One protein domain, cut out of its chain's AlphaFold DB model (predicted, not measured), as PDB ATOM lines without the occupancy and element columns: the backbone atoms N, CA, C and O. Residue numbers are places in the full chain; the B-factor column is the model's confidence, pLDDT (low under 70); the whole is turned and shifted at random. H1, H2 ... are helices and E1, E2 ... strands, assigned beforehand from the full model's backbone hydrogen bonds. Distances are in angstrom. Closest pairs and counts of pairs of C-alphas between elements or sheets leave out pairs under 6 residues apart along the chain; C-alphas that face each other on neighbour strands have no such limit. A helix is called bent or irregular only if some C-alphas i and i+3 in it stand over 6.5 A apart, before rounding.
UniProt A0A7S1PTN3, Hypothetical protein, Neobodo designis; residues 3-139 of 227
ATOM      1  N   PHE A   3     106.843 146.913 160.811       57.88
ATOM      2  CA  PHE A   3     106.861 146.468 159.421       57.88
ATOM      3  C   PHE A   3     107.650 145.167 159.206       57.88
ATOM      4  O   PHE A   3     107.160 144.256 158.551       57.88
ATOM      5  N   LEU A   4     108.831 145.030 159.824       61.84
ATOM      6  CA  LEU A   4     109.589 143.770 159.804       61.84
ATOM      7  C   LEU A   4     108.828 142.635 160.487       61.84
ATOM      8  O   LEU A   4     108.920 141.513 160.018       61.84
ATOM      9  N   ALA A   5     108.085 142.916 161.562       62.84
ATOM     10  CA  ALA A   5     107.264 141.906 162.224       62.84
ATOM     11  C   ALA A   5     106.114 141.433 161.319       62.84
ATOM     12  O   ALA A   5     105.906 140.234 161.205       62.84
ATOM     13  N   ILE A   6     105.443 142.352 160.614       63.81
ATOM     14  CA  ILE A   6     104.399 142.024 159.628       63.81
ATOM     15  C   ILE A   6     104.990 141.236 158.457       63.81
ATOM     16  O   ILE A   6     104.424 140.228 158.047       63.81
ATOM     17  N   ILE A   7     106.145 141.659 157.932       62.66
ATOM     18  CA  ILE A   7     106.833 140.916 156.874       62.66
ATOM     19  C   ILE A   7     107.219 139.534 157.369       62.66
ATOM     20  O   ILE A   7     106.972 138.603 156.632       62.66
ATOM     21  N   LEU A   8     107.793 139.389 158.565       63.94
ATOM     22  CA  LEU A   8     108.217 138.107 159.143       63.94
ATOM     23  C   LEU A   8     107.051 137.148 159.381       63.94
ATOM     24  O   LEU A   8     107.175 135.966 159.075       63.94
ATOM     25  N   ASP A   9     105.936 137.656 159.900       63.78
ATOM     26  CA  ASP A   9     104.720 136.878 160.141       63.78
ATOM     27  C   ASP A   9     104.100 136.414 158.814       63.78
ATOM     28  O   ASP A   9     103.816 135.228 158.610       63.78
ATOM     29  N   ASN A  10     104.044 137.325 157.836       63.56
ATOM     30  CA  ASN A  10     103.712 136.978 156.459       63.56
ATOM     31  C   ASN A  10     104.758 136.036 155.848       63.56
ATOM     32  O   ASN A  10     104.393 135.153 155.094       63.56
ATOM     33  N   PHE A  11     106.043 136.149 156.190       62.56
ATOM     34  CA  PHE A  11     107.120 135.326 155.637       62.56
ATOM     35  C   PHE A  11     106.990 133.871 156.083       62.56
ATOM     36  O   PHE A  11     107.042 132.963 155.256       62.56
ATOM     37  N   ALA A  12     106.777 133.653 157.384       60.88
ATOM     38  CA  ALA A  12     106.544 132.332 157.960       60.88
ATOM     39  C   ALA A  12     105.289 131.683 157.354       60.88
ATOM     40  O   ALA A  12     105.299 130.503 156.997       60.88
ATOM     41  N   THR A  13     104.236 132.481 157.156       60.00
ATOM     42  CA  THR A  13     102.963 132.029 156.583       60.00
ATOM     43  C   THR A  13     103.064 131.740 155.079       60.00
ATOM     44  O   THR A  13     102.628 130.683 154.620       60.00
ATOM     45  N   THR A  14     103.665 132.645 154.303       54.66
ATOM     46  CA  THR A  14     103.793 132.571 152.839       54.66
ATOM     47  C   THR A  14     104.780 131.496 152.403       54.66
ATOM     48  O   THR A  14     104.563 130.860 151.375       54.66
ATOM     49  N   MET A  15     105.852 131.263 153.164       52.75
ATOM     50  CA  MET A  15     106.915 130.355 152.732       52.75
ATOM     51  C   MET A  15     106.868 128.972 153.377       52.75
ATOM     52  O   MET A  15     107.631 128.106 152.959       52.75
ATOM     53  N   ARG A  16     106.016 128.742 154.394       54.84
ATOM     54  CA  ARG A  16     106.061 127.526 155.241       54.84
ATOM     55  C   ARG A  16     107.478 127.200 155.731       54.84
ATOM     56  O   ARG A  16     107.829 126.041 155.929       54.84
ATOM     57  N   MET A  17     108.309 128.225 155.856       52.25
ATOM     58  CA  MET A  17     109.700 128.079 156.231       52.25
ATOM     59  C   MET A  17     109.798 128.164 157.743       52.25
ATOM     60  O   MET A  17     109.250 129.092 158.343       52.25
ATOM     61  N   ASP A  18     110.528 127.227 158.345       52.88
ATOM     62  CA  ASP A  18     110.890 127.334 159.750       52.88
ATOM     63  C   ASP A  18     111.628 128.662 159.946       52.88
ATOM     64  O   ASP A  18     112.663 128.938 159.328       52.88
ATOM     65  N   SER A  19     111.083 129.509 160.819       51.31
ATOM     66  CA  SER A  19     111.601 130.843 161.150       51.31
ATOM     67  C   SER A  19     113.040 130.832 161.697       51.31
ATOM     68  O   SER A  19     113.602 131.885 161.984       51.31
ATOM     69  N   SER A  20     113.637 129.648 161.862       52.72
ATOM     70  CA  SER A  20     115.010 129.406 162.299       52.72
ATOM     71  C   SER A  20     116.069 129.635 161.208       52.72
ATOM     72  O   SER A  20     117.218 129.905 161.556       52.72
ATOM     73  N   HIS A  21     115.725 129.553 159.914       57.22
ATOM     74  CA  HIS A  21     116.723 129.578 158.827       57.22
ATOM     75  C   HIS A  21     117.148 130.984 158.373       57.22
ATOM     76  O   HIS A  21     118.284 131.173 157.935       57.22
ATOM     77  N   LEU A  22     116.284 131.991 158.515       69.12
ATOM     78  CA  LEU A  22     116.595 133.388 158.193       69.12
ATOM     79  C   LEU A  22     116.673 134.213 159.469       69.12
ATOM     80  O   LEU A  22     115.669 134.449 160.135       69.12
ATOM     81  N   SER A  23     117.870 134.697 159.800       74.12
ATOM     82  CA  SER A  23     118.022 135.554 160.970       74.12
ATOM     83  C   SER A  23     117.395 136.932 160.734       74.12
ATOM     84  O   SER A  23     117.469 137.503 159.643       74.12
ATOM     85  N   LEU A  24     116.842 137.516 161.799       76.56
ATOM     86  CA  LEU A  24     116.333 138.894 161.813       76.56
ATOM     87  C   LEU A  24     117.382 139.895 161.298       76.56
ATOM     88  O   LEU A  24     117.038 140.856 160.617       76.56
ATOM     89  N   ALA A  25     118.668 139.635 161.556       80.69
ATOM     90  CA  ALA A  25     119.782 140.445 161.072       80.69
ATOM     91  C   ALA A  25     119.898 140.460 159.536       80.69
ATOM     92  O   ALA A  25     120.191 141.501 158.950       80.69
ATOM     93  N   VAL A  26     119.634 139.330 158.870       84.12
ATOM     94  CA  VAL A  26     119.667 139.231 157.401       84.12
ATOM     95  C   VAL A  26     118.542 140.062 156.773       84.12
ATOM     96  O   VAL A  26     118.782 140.795 155.814       84.12
ATOM     97  N   LEU A  27     117.338 140.018 157.352       84.75
ATOM     98  CA  LEU A  27     116.212 140.842 156.899       84.75
ATOM     99  C   LEU A  27     116.407 142.327 157.226       84.75
ATOM    100  O   LEU A  27     116.076 143.181 156.409       84.75
ATOM    101  N   HIS A  28     117.004 142.649 158.375       87.00
ATOM    102  CA  HIS A  28     117.387 144.022 158.701       87.00
ATOM    103  C   HIS A  28     118.352 144.595 157.660       87.00
ATOM    104  O   HIS A  28     118.091 145.668 157.115       87.00
ATOM    105  N   ARG A  29     119.394 143.845 157.286       90.38
ATOM    106  CA  ARG A  29     120.324 144.257 156.227       90.38
ATOM    107  C   ARG A  29     119.613 144.484 154.890       90.38
ATOM    108  O   ARG A  29     119.958 145.416 154.167       90.38
ATOM    109  N   TYR A  30     118.614 143.663 154.564       92.94
ATOM    110  CA  TYR A  30     117.770 143.891 153.392       92.94
ATOM    111  C   TYR A  30     117.038 145.230 153.463       92.94
ATOM    112  O   TYR A  30     117.137 146.020 152.525       92.94
ATOM    113  N   THR A  31     116.377 145.520 154.585       92.69
ATOM    114  CA  THR A  31     115.665 146.792 154.772       92.69
ATOM    115  C   THR A  31     116.592 148.006 154.745       92.69
ATOM    116  O   THR A  31     116.233 149.021 154.161       92.69
ATOM    117  N   GLU A  32     117.800 147.902 155.305       93.75
ATOM    118  CA  GLU A  32     118.797 148.978 155.280       93.75
ATOM    119  C   GLU A  32     119.260 149.279 153.854       93.75
ATOM    120  O   GLU A  32     119.286 150.433 153.431       93.75
ATOM    121  N   ILE A  33     119.597 148.237 153.086       96.25
ATOM    122  CA  ILE A  33     120.027 148.404 151.697       96.25
ATOM    123  C   ILE A  33     118.884 148.935 150.838       96.25
ATOM    124  O   ILE A  33     119.123 149.826 150.026       96.25
ATOM    125  N   TRP A  34     117.662 148.431 151.025       96.75
ATOM    126  CA  TRP A  34     116.498 148.951 150.316       96.75
ATOM    127  C   TRP A  34     116.260 150.427 150.639       96.75
ATOM    128  O   TRP A  34     116.139 151.225 149.721       96.75
ATOM    129  N   GLY A  35     116.283 150.817 151.917       96.00
ATOM    130  CA  GLY A  35     116.063 152.205 152.337       96.00
ATOM    131  C   GLY A  35     117.112 153.191 151.811       96.00
ATOM    132  O   GLY A  35     116.817 154.366 151.635       96.00
ATOM    133  N   MET A  36     118.327 152.729 151.489       96.62
ATOM    134  CA  MET A  36     119.310 153.558 150.775       96.62
ATOM    135  C   MET A  36     118.959 153.787 149.296       96.62
ATOM    136  O   MET A  36     119.440 154.750 148.702       96.62
ATOM    137  N   LEU A  37     118.193 152.883 148.681       97.12
ATOM    138  CA  LEU A  37     117.758 152.962 147.282       97.12
ATOM    139  C   LEU A  37     116.376 153.621 147.138       97.12
ATOM    140  O   LEU A  37     116.101 154.210 146.097       97.12
ATOM    141  N   ASP A  38     115.551 153.537 148.180       97.00
ATOM    142  CA  ASP A  38     114.196 154.083 148.291       97.00
ATOM    143  C   ASP A  38     114.065 154.908 149.590       97.00
ATOM    144  O   ASP A  38     113.479 154.447 150.573       97.00
ATOM    145  N   PRO A  39     114.661 156.116 149.639       95.19
ATOM    146  CA  PRO A  39     114.687 156.941 150.850       95.19
ATOM    147  C   PRO A  39     113.306 157.476 151.246       95.19
ATOM    148  O   PRO A  39     113.080 157.778 152.417       95.19
ATOM    149  N   ASP A  40     112.389 157.573 150.282       94.88
ATOM    150  CA  ASP A  40     111.031 158.081 150.481       94.88
ATOM    151  C   ASP A  40     110.045 156.977 150.915       94.88
ATOM    152  O   ASP A  40     108.889 157.267 151.222       94.88
ATOM    153  N   GLY A  41     110.488 155.713 150.970       92.00
ATOM    154  CA  GLY A  41     109.666 154.581 151.404       92.00
ATOM    155  C   GLY A  41     108.516 154.261 150.448       92.00
ATOM    156  O   GLY A  41     107.431 153.876 150.884       92.00
ATOM    157  N   THR A  42     108.741 154.433 149.146       93.19
ATOM    158  CA  THR A  42     107.751 154.194 148.084       93.19
ATOM    159  C   THR A  42     107.487 152.717 147.810       93.19
ATOM    160  O   THR A  42     106.558 152.394 147.073       93.19
ATOM    161  N   MET A  43     108.299 151.824 148.385       93.50
ATOM    162  CA  MET A  43     108.314 150.380 148.142       93.50
ATOM    163  C   MET A  43     108.736 149.993 146.721       93.50
ATOM    164  O   MET A  43     108.648 148.821 146.348       93.50
ATOM    165  N   LEU A  44     109.242 150.952 145.946       95.94
ATOM    166  CA  LEU A  44     109.651 150.785 144.559       95.94
ATOM    167  C   LEU A  44     111.080 151.291 144.364       95.94
ATOM    168  O   LEU A  44     111.464 152.340 144.868       95.94
ATOM    169  N   ILE A  45     111.863 150.564 143.570       97.50
ATOM    170  CA  ILE A  45     113.174 151.021 143.086       97.50
ATOM    171  C   ILE A  45     113.292 150.773 141.588       97.50
ATOM    172  O   ILE A  45     112.601 149.914 141.041       97.50
ATOM    173  N   ASP A  46     114.197 151.489 140.921       96.50
ATOM    174  CA  ASP A  46     114.566 151.202 139.531       96.50
ATOM    175  C   ASP A  46     115.137 149.774 139.415       96.50
ATOM    176  O   ASP A  46     116.048 149.381 140.154       96.50
ATOM    177  N   ALA A  47     114.610 148.993 138.469       95.00
ATOM    178  CA  ALA A  47     115.018 147.619 138.202       95.00
ATOM    179  C   ALA A  47     116.523 147.501 137.887       95.00
ATOM    180  O   ALA A  47     117.159 146.497 138.223       95.00
ATOM    181  N   ALA A  48     117.131 148.540 137.306       93.38
ATOM    182  CA  ALA A  48     118.562 148.602 137.020       93.38
ATOM    183  C   ALA A  48     119.439 148.634 138.287       93.38
ATOM    184  O   ALA A  48     120.641 148.360 138.206       93.38
ATOM    185  N   LEU A  49     118.868 148.933 139.462       95.00
ATOM    186  CA  LEU A  49     119.582 148.938 140.743       95.00
ATOM    187  C   LEU A  49     119.683 147.544 141.378       95.00
ATOM    188  O   LEU A  49     120.561 147.333 142.220       95.00
ATOM    189  N   LEU A  50     118.870 146.572 140.949       93.75
ATOM    190  CA  LEU A  50     118.869 145.220 141.520       93.75
ATOM    191  C   LEU A  50     120.234 144.514 141.477       93.75
ATOM    192  O   LEU A  50     120.637 143.974 142.508       93.75
ATOM    193  N   PRO A  51     121.016 144.543 140.377       91.69
ATOM    194  CA  PRO A  51     122.357 143.955 140.371       91.69
ATOM    195  C   PRO A  51     123.264 144.514 141.477       91.69
ATOM    196  O   PRO A  51     123.970 143.764 142.155       91.69
ATOM    197  N   ARG A  52     123.214 145.835 141.701       91.88
ATOM    198  CA  ARG A  52     123.989 146.507 142.752       91.88
ATOM    199  C   ARG A  52     123.476 146.136 144.141       91.88
ATOM    200  O   ARG A  52     124.283 145.904 145.040       91.88
ATOM    201  N   MET A  53     122.160 146.053 144.306       94.25
ATOM    202  CA  MET A  53     121.525 145.631 145.549       94.25
ATOM    203  C   MET A  53     121.948 144.207 145.942       94.25
ATOM    204  O   MET A  53     122.399 143.985 147.065       94.25
ATOM    205  N   LEU A  54     121.900 143.254 145.004       92.44
ATOM    206  CA  LEU A  54     122.319 141.864 145.224       92.44
ATOM    207  C   LEU A  54     123.798 141.756 145.607       92.44
ATOM    208  O   LEU A  54     124.163 140.965 146.478       92.44
ATOM    209  N   ALA A  55     124.655 142.566 144.984       91.44
ATOM    210  CA  ALA A  55     126.071 142.640 145.329       91.44
ATOM    211  C   ALA A  55     126.307 143.209 146.743       91.44
ATOM    212  O   ALA A  55     127.243 142.790 147.429       91.44
ATOM    213  N   ALA A  56     125.472 144.154 147.188       92.06
ATOM    214  CA  ALA A  56     125.555 144.755 148.517       92.06
ATOM    215  C   ALA A  56     125.024 143.828 149.625       92.06
ATOM    216  O   ALA A  56     125.595 143.803 150.719       92.06
ATOM    217  N   LEU A  57     123.976 143.048 149.337       91.62
ATOM    218  CA  LEU A  57     123.389 142.087 150.275       91.62
ATOM    219  C   LEU A  57     124.371 140.986 150.668       91.62
ATOM    220  O   LEU A  57     124.432 140.645 151.846       91.62
ATOM    221  N   GLN A  58     125.162 140.489 149.705       87.38
ATOM    222  CA  GLN A  58     126.014 139.298 149.856       87.38
ATOM    223  C   GLN A  58     125.217 138.048 150.297       87.38
ATOM    224  O   GLN A  58     124.037 138.149 150.635       87.38
ATOM    225  N   PRO A  59     125.799 136.836 150.264       87.62
ATOM    226  CA  PRO A  59     125.107 135.653 150.767       87.62
ATOM    227  C   PRO A  59     124.648 135.845 152.228       87.62
ATOM    228  O   PRO A  59     125.369 136.481 153.003       87.62
ATOM    229  N   PRO A  60     123.470 135.316 152.616       85.69
ATOM    230  CA  PRO A  60     122.665 134.347 151.860       85.69
ATOM    231  C   PRO A  60     121.630 134.953 150.886       85.69
ATOM    232  O   PRO A  60     121.237 134.270 149.944       85.69
ATOM    233  N   LEU A  61     121.220 136.220 151.045       88.88
ATOM    234  CA  LEU A  61     120.204 136.847 150.173       88.88
ATOM    235  C   LEU A  61     120.767 137.326 148.829       88.88
ATOM    236  O   LEU A  61     120.088 137.289 147.811       88.88
ATOM    237  N   GLY A  62     121.998 137.823 148.825       88.94
ATOM    238  CA  GLY A  62     122.673 138.383 147.661       88.94
ATOM    239  C   GLY A  62     123.605 137.401 146.957       88.94
ATOM    240  O   GLY A  62     123.491 136.182 147.075       88.94
ATOM    241  N   ILE A  63     124.573 137.951 146.227       88.56
ATOM    242  CA  ILE A  63     125.563 137.184 145.458       88.56
ATOM    243  C   ILE A  63     126.961 137.316 146.067       88.56
ATOM    244  O   ILE A  63     127.331 138.368 146.588       88.56
ATOM    245  N   ALA A  64     127.763 136.251 145.986       82.31
ATOM    246  CA  ALA A  64     129.128 136.244 146.520       82.31
ATOM    247  C   ALA A  64     130.084 137.128 145.699       82.31
ATOM    248  O   ALA A  64     130.873 137.892 146.253       82.31
ATOM    249  N   ARG A  65     129.998 137.039 144.365       81.31
ATOM    250  CA  ARG A  65     130.845 137.787 143.426       81.31
ATOM    251  C   ARG A  65     130.097 139.009 142.912       81.31
ATOM    252  O   ARG A  65     129.205 138.872 142.078       81.31
ATOM    253  N   ARG A  66     130.491 140.192 143.385       72.81
ATOM    254  CA  ARG A  66     129.818 141.475 143.105       72.81
ATOM    255  C   ARG A  66     129.762 141.829 141.613       72.81
ATOM    256  O   ARG A  66     128.840 142.504 141.176       72.81
ATOM    257  N   ASP A  67     130.717 141.329 140.842       73.31
ATOM    258  CA  ASP A  67     130.946 141.655 139.433       73.31
ATOM    259  C   ASP A  67     130.498 140.527 138.476       73.31
ATOM    260  O   ASP A  67     130.625 140.641 137.253       73.31
ATOM    261  N   SER A  68     129.911 139.444 139.005       84.62
ATOM    262  CA  SER A  68     129.434 138.321 138.192       84.62
ATOM    263  C   SER A  68     128.083 138.623 137.539       84.62
ATOM    264  O   SER A  68     127.020 138.318 138.077       84.62
ATOM    265  N   ARG A  69     128.122 139.174 136.322       85.19
ATOM    266  CA  ARG A  69     126.918 139.395 135.495       85.19
ATOM    267  C   ARG A  69     126.141 138.108 135.228       85.19
ATOM    268  O   ARG A  69     124.917 138.133 135.197       85.19
ATOM    269  N   VAL A  70     126.850 136.993 135.048       87.88
ATOM    270  CA  VAL A  70     126.243 135.678 134.803       87.88
ATOM    271  C   VAL A  70     125.429 135.230 136.014       87.88
ATOM    272  O   VAL A  70     124.296 134.799 135.848       87.88
ATOM    273  N   GLU A  71     125.970 135.383 137.224       88.94
ATOM    274  CA  GLU A  71     125.253 135.024 138.453       88.94
ATOM    275  C   GLU A  71     124.015 135.905 138.651       88.94
ATOM    276  O   GLU A  71     122.938 135.394 138.945       88.94
ATOM    277  N   VAL A  72     124.143 137.216 138.414       90.12
ATOM    278  CA  VAL A  72     123.001 138.141 138.442       90.12
ATOM    279  C   VAL A  72     121.918 137.687 137.464       90.12
ATOM    280  O   VAL A  72     120.764 137.562 137.856       90.12
ATOM    281  N   LEU A  73     122.268 137.409 136.206       90.75
ATOM    282  CA  LEU A  73     121.292 136.986 135.202       90.75
ATOM    283  C   LEU A  73     120.628 135.655 135.556       90.75
ATOM    284  O   LEU A  73     119.411 135.550 135.431       90.75
ATOM    285  N   LYS A  74     121.391 134.674 136.052       89.50
ATOM    286  CA  LYS A  74     120.843 133.394 136.526       89.50
ATOM    287  C   LYS A  74     119.842 133.599 137.663       89.50
ATOM    288  O   LYS A  74     118.739 133.066 137.600       89.50
ATOM    289  N   ARG A  75     120.184 134.428 138.654       89.06
ATOM    290  CA  ARG A  75     119.291 134.782 139.771       89.06
ATOM    291  C   ARG A  75     118.014 135.468 139.280       89.06
ATOM    292  O   ARG A  75     116.922 135.095 139.683       89.06
ATOM    293  N   MET A  76     118.136 136.445 138.382       91.38
ATOM    294  CA  MET A  76     116.983 137.182 137.846       91.38
ATOM    295  C   MET A  76     116.081 136.318 136.962       91.38
ATOM    296  O   MET A  76     114.866 136.507 136.978       91.38
ATOM    297  N   ALA A  77     116.653 135.362 136.225       89.44
ATOM    298  CA  ALA A  77     115.891 134.369 135.474       89.44
ATOM    299  C   ALA A  77     115.143 133.405 136.407       89.44
ATOM    300  O   ALA A  77     113.974 133.125 136.166       89.44
ATOM    301  N   LEU A  78     115.787 132.956 137.491       89.81
ATOM    302  CA  LEU A  78     115.177 132.074 138.487       89.81
ATOM    303  C   LEU A  78     113.998 132.746 139.204       89.81
ATOM    304  O   LEU A  78     112.918 132.174 139.287       89.81
ATOM    305  N   PHE A  79     114.185 133.966 139.708       90.00
ATOM    306  CA  PHE A  79     113.185 134.632 140.552       90.00
ATOM    307  C   PHE A  79     111.983 135.176 139.785       90.00
ATOM    308  O   PHE A  79     110.945 135.432 140.392       90.00
ATOM    309  N   GLN A  80     112.132 135.394 138.474       91.81
ATOM    310  CA  GLN A  80     111.088 135.946 137.611       91.81
ATOM    311  C   GLN A  80     110.418 137.188 138.227       91.81
ATOM    312  O   GLN A  80     109.201 137.330 138.196       91.81
ATOM    313  N   ILE A  81     111.196 138.094 138.825       93.19
ATOM    314  CA  ILE A  81     110.655 139.279 139.509       93.19
ATOM    315  C   ILE A  81     109.880 140.123 138.484       93.19
ATOM    316  O   ILE A  81     110.473 140.484 137.458       93.19
ATOM    317  N   PRO A  82     108.576 140.394 138.691       93.25
ATOM    318  CA  PRO A  82     107.795 141.246 137.801       93.25
ATOM    319  C   PRO A  82     108.412 142.638 137.670       93.25
ATOM    320  O   PRO A  82     108.927 143.197 138.635       93.25
ATOM    321  N   GLU A  83     108.381 143.187 136.458       93.75
ATOM    322  CA  GLU A  83     108.813 144.561 136.219       93.75
ATOM    323  C   GLU A  83     107.606 145.478 136.009       93.75
ATOM    324  O   GLU A  83     106.721 145.211 135.187       93.75
ATOM    325  N   HIS A  84     107.613 146.589 136.740       93.81
ATOM    326  CA  HIS A  84     106.565 147.593 136.757       93.81
ATOM    327  C   HIS A  84     107.069 148.911 136.182       93.81
ATOM    328  O   HIS A  84     107.636 149.728 136.899       93.81
ATOM    329  N   ALA A  85     106.902 149.122 134.874       90.81
ATOM    330  CA  ALA A  85     107.372 150.335 134.194       90.81
ATOM    331  C   ALA A  85     108.854 150.699 134.459       90.81
ATOM    332  O   ALA A  85     109.189 151.869 134.626       90.81
ATOM    333  N   GLY A  86     109.748 149.703 134.486       92.62
ATOM    334  CA  GLY A  86     111.166 149.901 134.811       92.62
ATOM    335  C   GLY A  86     111.481 149.867 136.308       92.62
ATOM    336  O   GLY A  86     112.638 150.025 136.685       92.62
ATOM    337  N   GLN A  87     110.487 149.643 137.165       95.44
ATOM    338  CA  GLN A  87     110.647 149.537 138.612       95.44
ATOM    339  C   GLN A  87     110.322 148.130 139.114       95.44
ATOM    340  O   GLN A  87     109.716 147.319 138.413       95.44
ATOM    341  N   VAL A  88     110.723 147.841 140.347       95.94
ATOM    342  CA  VAL A  88     110.427 146.588 141.049       95.94
ATOM    343  C   VAL A  88     109.937 146.873 142.452       95.94
ATOM    344  O   VAL A  88     110.387 147.831 143.083       95.94
ATOM    345  N   HIS A  89     109.044 146.021 142.943       95.44
ATOM    346  CA  HIS A  89     108.460 146.181 144.262       95.44
ATOM    347  C   HIS A  89     109.218 145.406 145.345       95.44
ATOM    348  O   HIS A  89     109.650 144.272 145.135       95.44
ATOM    349  N   PHE A  90     109.319 145.998 146.537       94.75
ATOM    350  CA  PHE A  90     110.008 145.453 147.712       94.75
ATOM    351  C   PHE A  90     109.685 143.975 147.970       94.75
ATOM    352  O   PHE A  90     110.579 143.128 147.996       94.75
ATOM    353  N   VAL A  91     108.401 143.632 148.139       91.50
ATOM    354  CA  VAL A  91     108.029 142.258 148.530       91.50
ATOM    355  C   VAL A  91     108.273 141.242 147.415       91.50
ATOM    356  O   VAL A  91     108.682 140.121 147.701       91.50
ATOM    357  N   GLU A  92     108.103 141.636 146.151       92.62
ATOM    358  CA  GLU A  92     108.328 140.758 144.998       92.62
ATOM    359  C   GLU A  92     109.815 140.442 144.795       92.62
ATOM    360  O   GLU A  92     110.157 139.416 144.211       92.62
ATOM    361  N   VAL A  93     110.703 141.292 145.319       94.50
ATOM    362  CA  VAL A  93     112.146 141.044 145.370       94.50
ATOM    363  C   VAL A  93     112.514 140.208 146.599       94.50
ATOM    364  O   VAL A  93     113.270 139.248 146.477       94.50
ATOM    365  N   LEU A  94     112.012 140.552 147.790       91.88
ATOM    366  CA  LEU A  94     112.405 139.903 149.047       91.88
ATOM    367  C   LEU A  94     112.044 138.412 149.088       91.88
ATOM    368  O   LEU A  94     112.878 137.587 149.452       91.88
ATOM    369  N   ILE A  95     110.807 138.085 148.719       86.75
ATOM    370  CA  ILE A  95     110.218 136.740 148.790       86.75
ATOM    371  C   ILE A  95     111.110 135.690 148.105       86.75
ATOM    372  O   ILE A  95     111.608 134.803 148.807       86.75
ATOM    373  N   PRO A  96     111.418 135.790 146.798       87.69
ATOM    374  CA  PRO A  96     112.223 134.771 146.125       87.69
ATOM    375  C   PRO A  96     113.684 134.730 146.609       87.69
ATOM    376  O   PRO A  96     114.287 133.655 146.651       87.69
ATOM    377  N   LEU A  97     114.263 135.865 147.031       89.06
ATOM    378  CA  LEU A  97     115.615 135.882 147.610       89.06
ATOM    379  C   LEU A  97     115.675 135.080 148.905       89.06
ATOM    380  O   LEU A  97     116.618 134.318 149.130       89.06
ATOM    381  N   ALA A  98     114.676 135.262 149.757       85.31
ATOM    382  CA  ALA A  98     114.631 134.604 151.042       85.31
ATOM    383  C   ALA A  98     114.202 133.125 150.936       85.31
ATOM    384  O   ALA A  98     114.714 132.322 151.713       85.31
ATOM    385  N   SER A  99     113.424 132.715 149.921       81.31
ATOM    386  CA  SER A  99     113.255 131.284 149.587       81.31
ATOM    387  C   SER A  99     114.599 130.592 149.363       81.31
ATOM    388  O   SER A  99     114.923 129.606 150.027       81.31
ATOM    389  N   VAL A 100     115.418 131.137 148.458       80.94
ATOM    390  CA  VAL A 100     116.710 130.530 148.107       80.94
ATOM    391  C   VAL A 100     117.693 130.585 149.272       80.94
ATOM    392  O   VAL A 100     118.439 129.632 149.487       80.94
ATOM    393  N   ALA A 101     117.682 131.663 150.057       83.25
ATOM    394  CA  ALA A 101     118.525 131.781 151.244       83.25
ATOM    395  C   ALA A 101     118.255 130.692 152.295       83.25
ATOM    396  O   ALA A 101     119.168 130.345 153.042       83.25
ATOM    397  N   SER A 102     117.046 130.131 152.324       76.81
ATOM    398  CA  SER A 102     116.683 129.035 153.228       76.81
ATOM    399  C   SER A 102     116.735 127.658 152.583       76.81
ATOM    400  O   SER A 102     116.253 126.690 153.164       76.81
ATOM    401  N   GLY A 103     117.338 127.554 151.397       76.94
ATOM    402  CA  GLY A 103     117.522 126.284 150.699       76.94
ATOM    403  C   GLY A 103     116.254 125.743 150.041       76.94
ATOM    404  O   GLY A 103     116.222 124.566 149.696       76.94
ATOM    405  N   VAL A 104     115.222 126.572 149.850       76.88
ATOM    406  CA  VAL A 104     114.056 126.181 149.053       76.88
ATOM    407  C   VAL A 104     114.457 126.170 147.583       76.88
ATOM    408  O   VAL A 104     114.857 127.197 147.026       76.88
ATOM    409  N   GLU A 105     114.337 125.009 146.947       76.06
ATOM    410  CA  GLU A 105     114.471 124.894 145.499       76.06
ATOM    411  C   GLU A 105     113.210 125.444 144.829       76.06
ATOM    412  O   GLU A 105     112.096 124.976 145.064       76.06
ATOM    413  N   LEU A 106     113.393 126.476 144.007       78.31
ATOM    414  CA  LEU A 106     112.314 127.114 143.267       78.31
ATOM    415  C   LEU A 106     112.315 126.611 141.823       78.31
ATOM    416  O   LEU A 106     113.254 126.880 141.073       78.31
ATOM    417  N   ASP A 107     111.250 125.920 141.422       86.50
ATOM    418  CA  ASP A 107     110.951 125.672 140.011       86.50
ATOM    419  C   ASP A 107     110.009 126.756 139.450       86.50
ATOM    420  O   ASP A 107     109.476 127.594 140.180       86.50
ATOM    421  N   GLU A 108     109.782 126.761 138.134       84.00
ATOM    422  CA  GLU A 108     108.919 127.762 137.487       84.00
ATOM    423  C   GLU A 108     107.485 127.772 138.051       84.00
ATOM    424  O   GLU A 108     106.857 128.830 138.158       84.00
ATOM    425  N   ARG A 109     106.955 126.605 138.443       86.06
ATOM    426  CA  ARG A 109     105.598 126.487 138.993       86.06
ATOM    427  C   ARG A 109     105.532 127.051 140.405       86.06
ATOM    428  O   ARG A 109     104.543 127.701 140.742       86.06
ATOM    429  N   GLU A 110     106.559 126.821 141.210       84.06
ATOM    430  CA  GLU A 110     106.663 127.319 142.574       84.06
ATOM    431  C   GLU A 110     106.833 128.831 142.596       84.06
ATOM    432  O   GLU A 110     106.084 129.513 143.291       84.06
ATOM    433  N   VAL A 111     107.707 129.372 141.742       85.00
ATOM    434  CA  VAL A 111     107.852 130.823 141.565       85.00
ATOM    435  C   VAL A 111     106.510 131.453 141.203       85.00
ATOM    436  O   VAL A 111     106.097 132.443 141.807       85.00
ATOM    437  N   ARG A 112     105.772 130.849 140.265       84.88
ATOM    438  CA  ARG A 112     104.453 131.351 139.875       84.88
ATOM    439  C   ARG A 112     103.446 131.304 141.030       84.88
ATOM    440  O   ARG A 112     102.731 132.283 141.238       84.88
ATOM    441  N   ARG A 113     103.386 130.201 141.784       84.38
ATOM    442  CA  ARG A 113     102.506 130.081 142.961       84.38
ATOM    443  C   ARG A 113     102.832 131.131 144.017       84.38
ATOM    444  O   ARG A 113     101.919 131.771 144.534       84.38
ATOM    445  N   GLN A 114     104.116 131.338 144.305       82.50
ATOM    446  CA  GLN A 114     104.563 132.360 145.247       82.50
ATOM    447  C   GLN A 114     104.155 133.760 144.788       82.50
ATOM    448  O   GLN A 114     103.634 134.533 145.585       82.50
ATOM    449  N   GLN A 115     104.314 134.081 143.503       84.62
ATOM    450  CA  GLN A 115     103.888 135.372 142.954       84.62
ATOM    451  C   GLN A 115     102.375 135.583 143.039       84.62
ATOM    452  O   GLN A 115     101.924 136.668 143.398       84.62
ATOM    453  N   GLU A 116     101.582 134.558 142.717       85.56
ATOM    454  CA  GLU A 116     100.123 134.613 142.858       85.56
ATOM    455  C   GLU A 116      99.730 134.849 144.322       85.56
ATOM    456  O   GLU A 116      98.919 135.729 144.605       85.56
ATOM    457  N   HIS A 117     100.367 134.147 145.260       83.56
ATOM    458  CA  HIS A 117     100.138 134.348 146.686       83.56
ATOM    459  C   HIS A 117     100.520 135.759 147.148       83.56
ATOM    460  O   HIS A 117      99.717 136.426 147.791       83.56
ATOM    461  N   VAL A 118     101.703 136.255 146.771       84.31
ATOM    462  CA  VAL A 118     102.157 137.617 147.099       84.31
ATOM    463  C   VAL A 118     101.159 138.661 146.598       84.31
ATOM    464  O   VAL A 118     100.822 139.578 147.336       84.31
ATOM    465  N   ARG A 119     100.601 138.499 145.396       85.62
ATOM    466  CA  ARG A 119      99.568 139.410 144.869       85.62
ATOM    467  C   ARG A 119      98.248 139.358 145.631       85.62
ATOM    468  O   ARG A 119      97.555 140.368 145.697       85.62
ATOM    469  N   HIS A 120      97.884 138.204 146.184       85.00
ATOM    470  CA  HIS A 120      96.717 138.096 147.060       85.00
ATOM    471  C   HIS A 120      96.960 138.746 148.426       85.00
ATOM    472  O   HIS A 120      96.051 139.374 148.963       85.00
ATOM    473  N   THR A 121      98.174 138.617 148.963       83.38
ATOM    474  CA  THR A 121      98.570 139.200 150.255       83.38
ATOM    475  C   THR A 121      98.774 140.714 150.175       83.38
ATOM    476  O   THR A 121      98.460 141.417 151.132       83.38
ATOM    477  N   PHE A 122      99.247 141.218 149.031       85.44
ATOM    478  CA  PHE A 122      99.527 142.634 148.772       85.44
ATOM    479  C   PHE A 122      98.742 143.116 147.532       85.44
ATOM    480  O   PHE A 122      99.308 143.207 146.435       85.44
ATOM    481  N   PRO A 123      97.424 143.388 147.656       85.81
ATOM    482  CA  PRO A 123      96.560 143.742 146.526       85.81
ATOM    483  C   PRO A 123      96.974 145.017 145.781       85.81
ATOM    484  O   PRO A 123      96.630 145.182 144.610       85.81
ATOM    485  N   GLU A 124      97.714 145.921 146.425       86.75
ATOM    486  CA  GLU A 124      98.295 147.120 145.819       86.75
ATOM    487  C   GLU A 124      99.197 146.799 144.618       86.75
ATOM    488  O   GLU A 124      99.247 147.576 143.664       86.75
ATOM    489  N   LEU A 125      99.816 145.612 144.590       89.38
ATOM    490  CA  LEU A 125     100.625 145.146 143.461       89.38
ATOM    491  C   LEU A 125      99.817 145.026 142.166       89.38
ATOM    492  O   LEU A 125     100.360 145.193 141.076       89.38
ATOM    493  N   LEU A 126      98.508 144.765 142.261       87.56
ATOM    494  CA  LEU A 126      97.629 144.659 141.092       87.56
ATOM    495  C   LEU A 126      97.428 146.004 140.384       87.56
ATOM    496  O   LEU A 126      97.000 146.026 139.231       87.56
ATOM    497  N   GLN A 127      97.728 147.113 141.063       89.81
ATOM    498  CA  GLN A 127      97.624 148.463 140.513       89.81
ATOM    499  C   GLN A 127      98.901 148.880 139.769       89.81
ATOM    500  O   GLN A 127      98.886 149.861 139.024       89.81
ATOM    501  N   LEU A 128     100.000 148.137 139.939       91.44
ATOM    502  CA  LEU A 128     101.274 148.451 139.310       91.44
ATOM    503  C   LEU A 128     101.290 148.024 137.828       91.44
ATOM    504  O   LEU A 128     100.879 146.907 137.482       91.44
ATOM    505  N   PRO A 129     101.801 148.876 136.919       90.44
ATOM    506  CA  PRO A 129     101.770 148.614 135.483       90.44
ATOM    507  C   PRO A 129     102.735 147.485 135.107       90.44
ATOM    508  O   PRO A 129     103.926 147.711 134.937       90.44
ATOM    509  N   THR A 130     102.235 146.259 134.947       86.12
ATOM    510  CA  THR A 130     103.065 145.109 134.549       86.12
ATOM    511  C   THR A 130     103.032 144.919 133.037       86.12
ATOM    512  O   THR A 130     101.978 144.623 132.467       86.12
ATOM    513  N   PHE A 131     104.184 145.031 132.376       85.06
ATOM    514  CA  PHE A 131     104.268 144.747 130.945       85.06
ATOM    515  C   PHE A 131     104.145 143.251 130.661       85.06
ATOM    516  O   PHE A 131     104.582 142.399 131.437       85.06
ATOM    517  N   ARG A 132     103.547 142.919 129.516       84.81
ATOM    518  CA  ARG A 132     103.392 141.542 129.043       84.81
ATOM    519  C   ARG A 132     103.881 141.432 127.610       84.81
ATOM    520  O   ARG A 132     103.590 142.294 126.785       84.81
ATOM    521  N   PHE A 133     104.584 140.345 127.317       81.69
ATOM    522  CA  PHE A 133     104.898 139.937 125.958       81.69
ATOM    523  C   PHE A 133     104.031 138.723 125.610       81.69
ATOM    524  O   PHE A 133     104.228 137.618 126.126       81.69
ATOM    525  N   GLY A 134     102.996 138.947 124.797       85.50
ATOM    526  CA  GLY A 134     101.919 137.974 124.613       85.50
ATOM    527  C   GLY A 134     101.206 137.690 125.940       85.50
ATOM    528  O   GLY A 134     100.742 138.608 126.615       85.50
ATOM    529  N   HIS A 135     101.145 136.419 126.343       81.38
ATOM    530  CA  HIS A 135     100.531 136.015 127.615       81.38
ATOM    531  C   HIS A 135     101.502 135.995 128.804       81.38
ATOM    532  O   HIS A 135     101.052 135.825 129.940       81.38
ATOM    533  N   ARG A 136     102.810 136.182 128.577       81.06
ATOM    534  CA  ARG A 136     103.834 136.087 129.625       81.06
ATOM    535  C   ARG A 136     104.161 137.468 130.206       81.06
ATOM    536  O   ARG A 136     104.351 138.411 129.433       81.06
ATOM    537  N   PRO A 137     104.208 137.620 131.540       83.44
ATOM    538  CA  PRO A 137     104.691 138.847 132.158       83.44
ATOM    539  C   PRO A 137     106.167 139.076 131.833       83.44
ATOM    540  O   PRO A 137     106.954 138.137 131.713       83.44
ATOM    541  N   VAL A 138     106.533 140.342 131.663       90.00
ATOM    542  CA  VAL A 138     107.929 140.742 131.535       90.00
ATOM    543  C   VAL A 138     108.525 140.816 132.933       90.00
ATOM    544  O   VAL A 138     108.001 141.475 133.831       90.00
ATOM    545  N   HIS A 139     109.628 140.103 133.093       93.44
ATOM    546  CA  HIS A 139     110.424 140.076 134.314       93.44
ATOM    547  C   HIS A 139     111.729 140.836 134.128       93.44
ATOM    548  O   HIS A 139     112.275 140.849 133.023       93.44
TER     549      HIS A 139
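Overview. This is residues 3 to 139 of the 227 residues of the protein "Hypothetical protein" of Neobodo designis (UniProt A0A7S1PTN3). Helix H5 runs through the middle of a rounded cluster of crossed helices, with H1, H2, H4 and H6 set round it; H3 packs on H2, and the tiny two-stranded sheet E1 E2 lies where H5 starts. H6 folds back on H5 as a helical hairpin, short H7 follows it, and the closing tail of residues 128 to 139 makes a small turn-back at residues 132 to 137. The printed part has 137 residues, with the order H1 H2 E1 H3 H4 E2 H5 H6 H7 and an antiparallel sheet, and its class is mostly helix. It is compact, with a radius of gyration of the C-alphas of 14.1 A, and spans 40 by 34 by 33 A.

Along the chain. Strand E1 is residues 44 to 46 and E2 residues 87 to 89, 7.0 and 6.9 A long. H5, residues 90 to 101, begins at C-alpha 90 (110.008, 145.453, 147.712) and is 16.5 A long. H6, residues 108 to 121, is 20.0 A long, and H7 is residues 123 to 127, 7.7 A. H1, residues 3 to 15, begins at C-alpha 3 (106.861, 146.468, 159.421) and measures 17.4 A. H2, residues 24 to 37, measures 20.3 A; H3, residues 47 to 57, 15.7 A; and H4, residues 69 to 79, 15.4 A. H3 is irregular, but only just: C-alphas 48 and 51 are 6.9 A apart.

Arrangement. E1 and E2 are antiparallel neighbours at 146 degrees, with N 45 and O 88 at 3.1 A and N 88 and O 45 at 2.9 A, within hydrogen-bond range. H5 touches H6 with residues 91 to 96 alone, at a steep tilt of 42 degrees, opposite ways; the closest C-alphas are those of Glu 92 and Val 118, 7.2 A. H5 is close to but not clearly touching H4, about perpendicular at 78 degrees, C-alphas of Phe 79 and Pro 96 being closest at 5.7 A. H2 touches H3 at a steep tilt of 40 degrees, closest at the C-alphas of Tyr 30 and Leu 57, 6.7 A. H1 and H6 only just touch, with 3 pairs of C-alphas within 8 A, the closest Thr 14 and His 117 at 7.4 A. H7 is close to but not clearly touching H6, and apart from H5. Every O i to N i+4 pair is within hydrogen-bond range in H1, H2, H4 and H6; H3 has 5 of 7, H5 6 of 8, and H7 0 of 1 but 2 of 2 O i to N i+3 pairs.

Size, cuts and confidence. The C-alphas farthest apart are those of Ser 20 and Gly 134, 40.8 A. The printed part has no cut. The link from H3 to H4, 11 residues, is long. Mean pLDDT of the printed part is 84.0, and residues 3 to 22 are under 70.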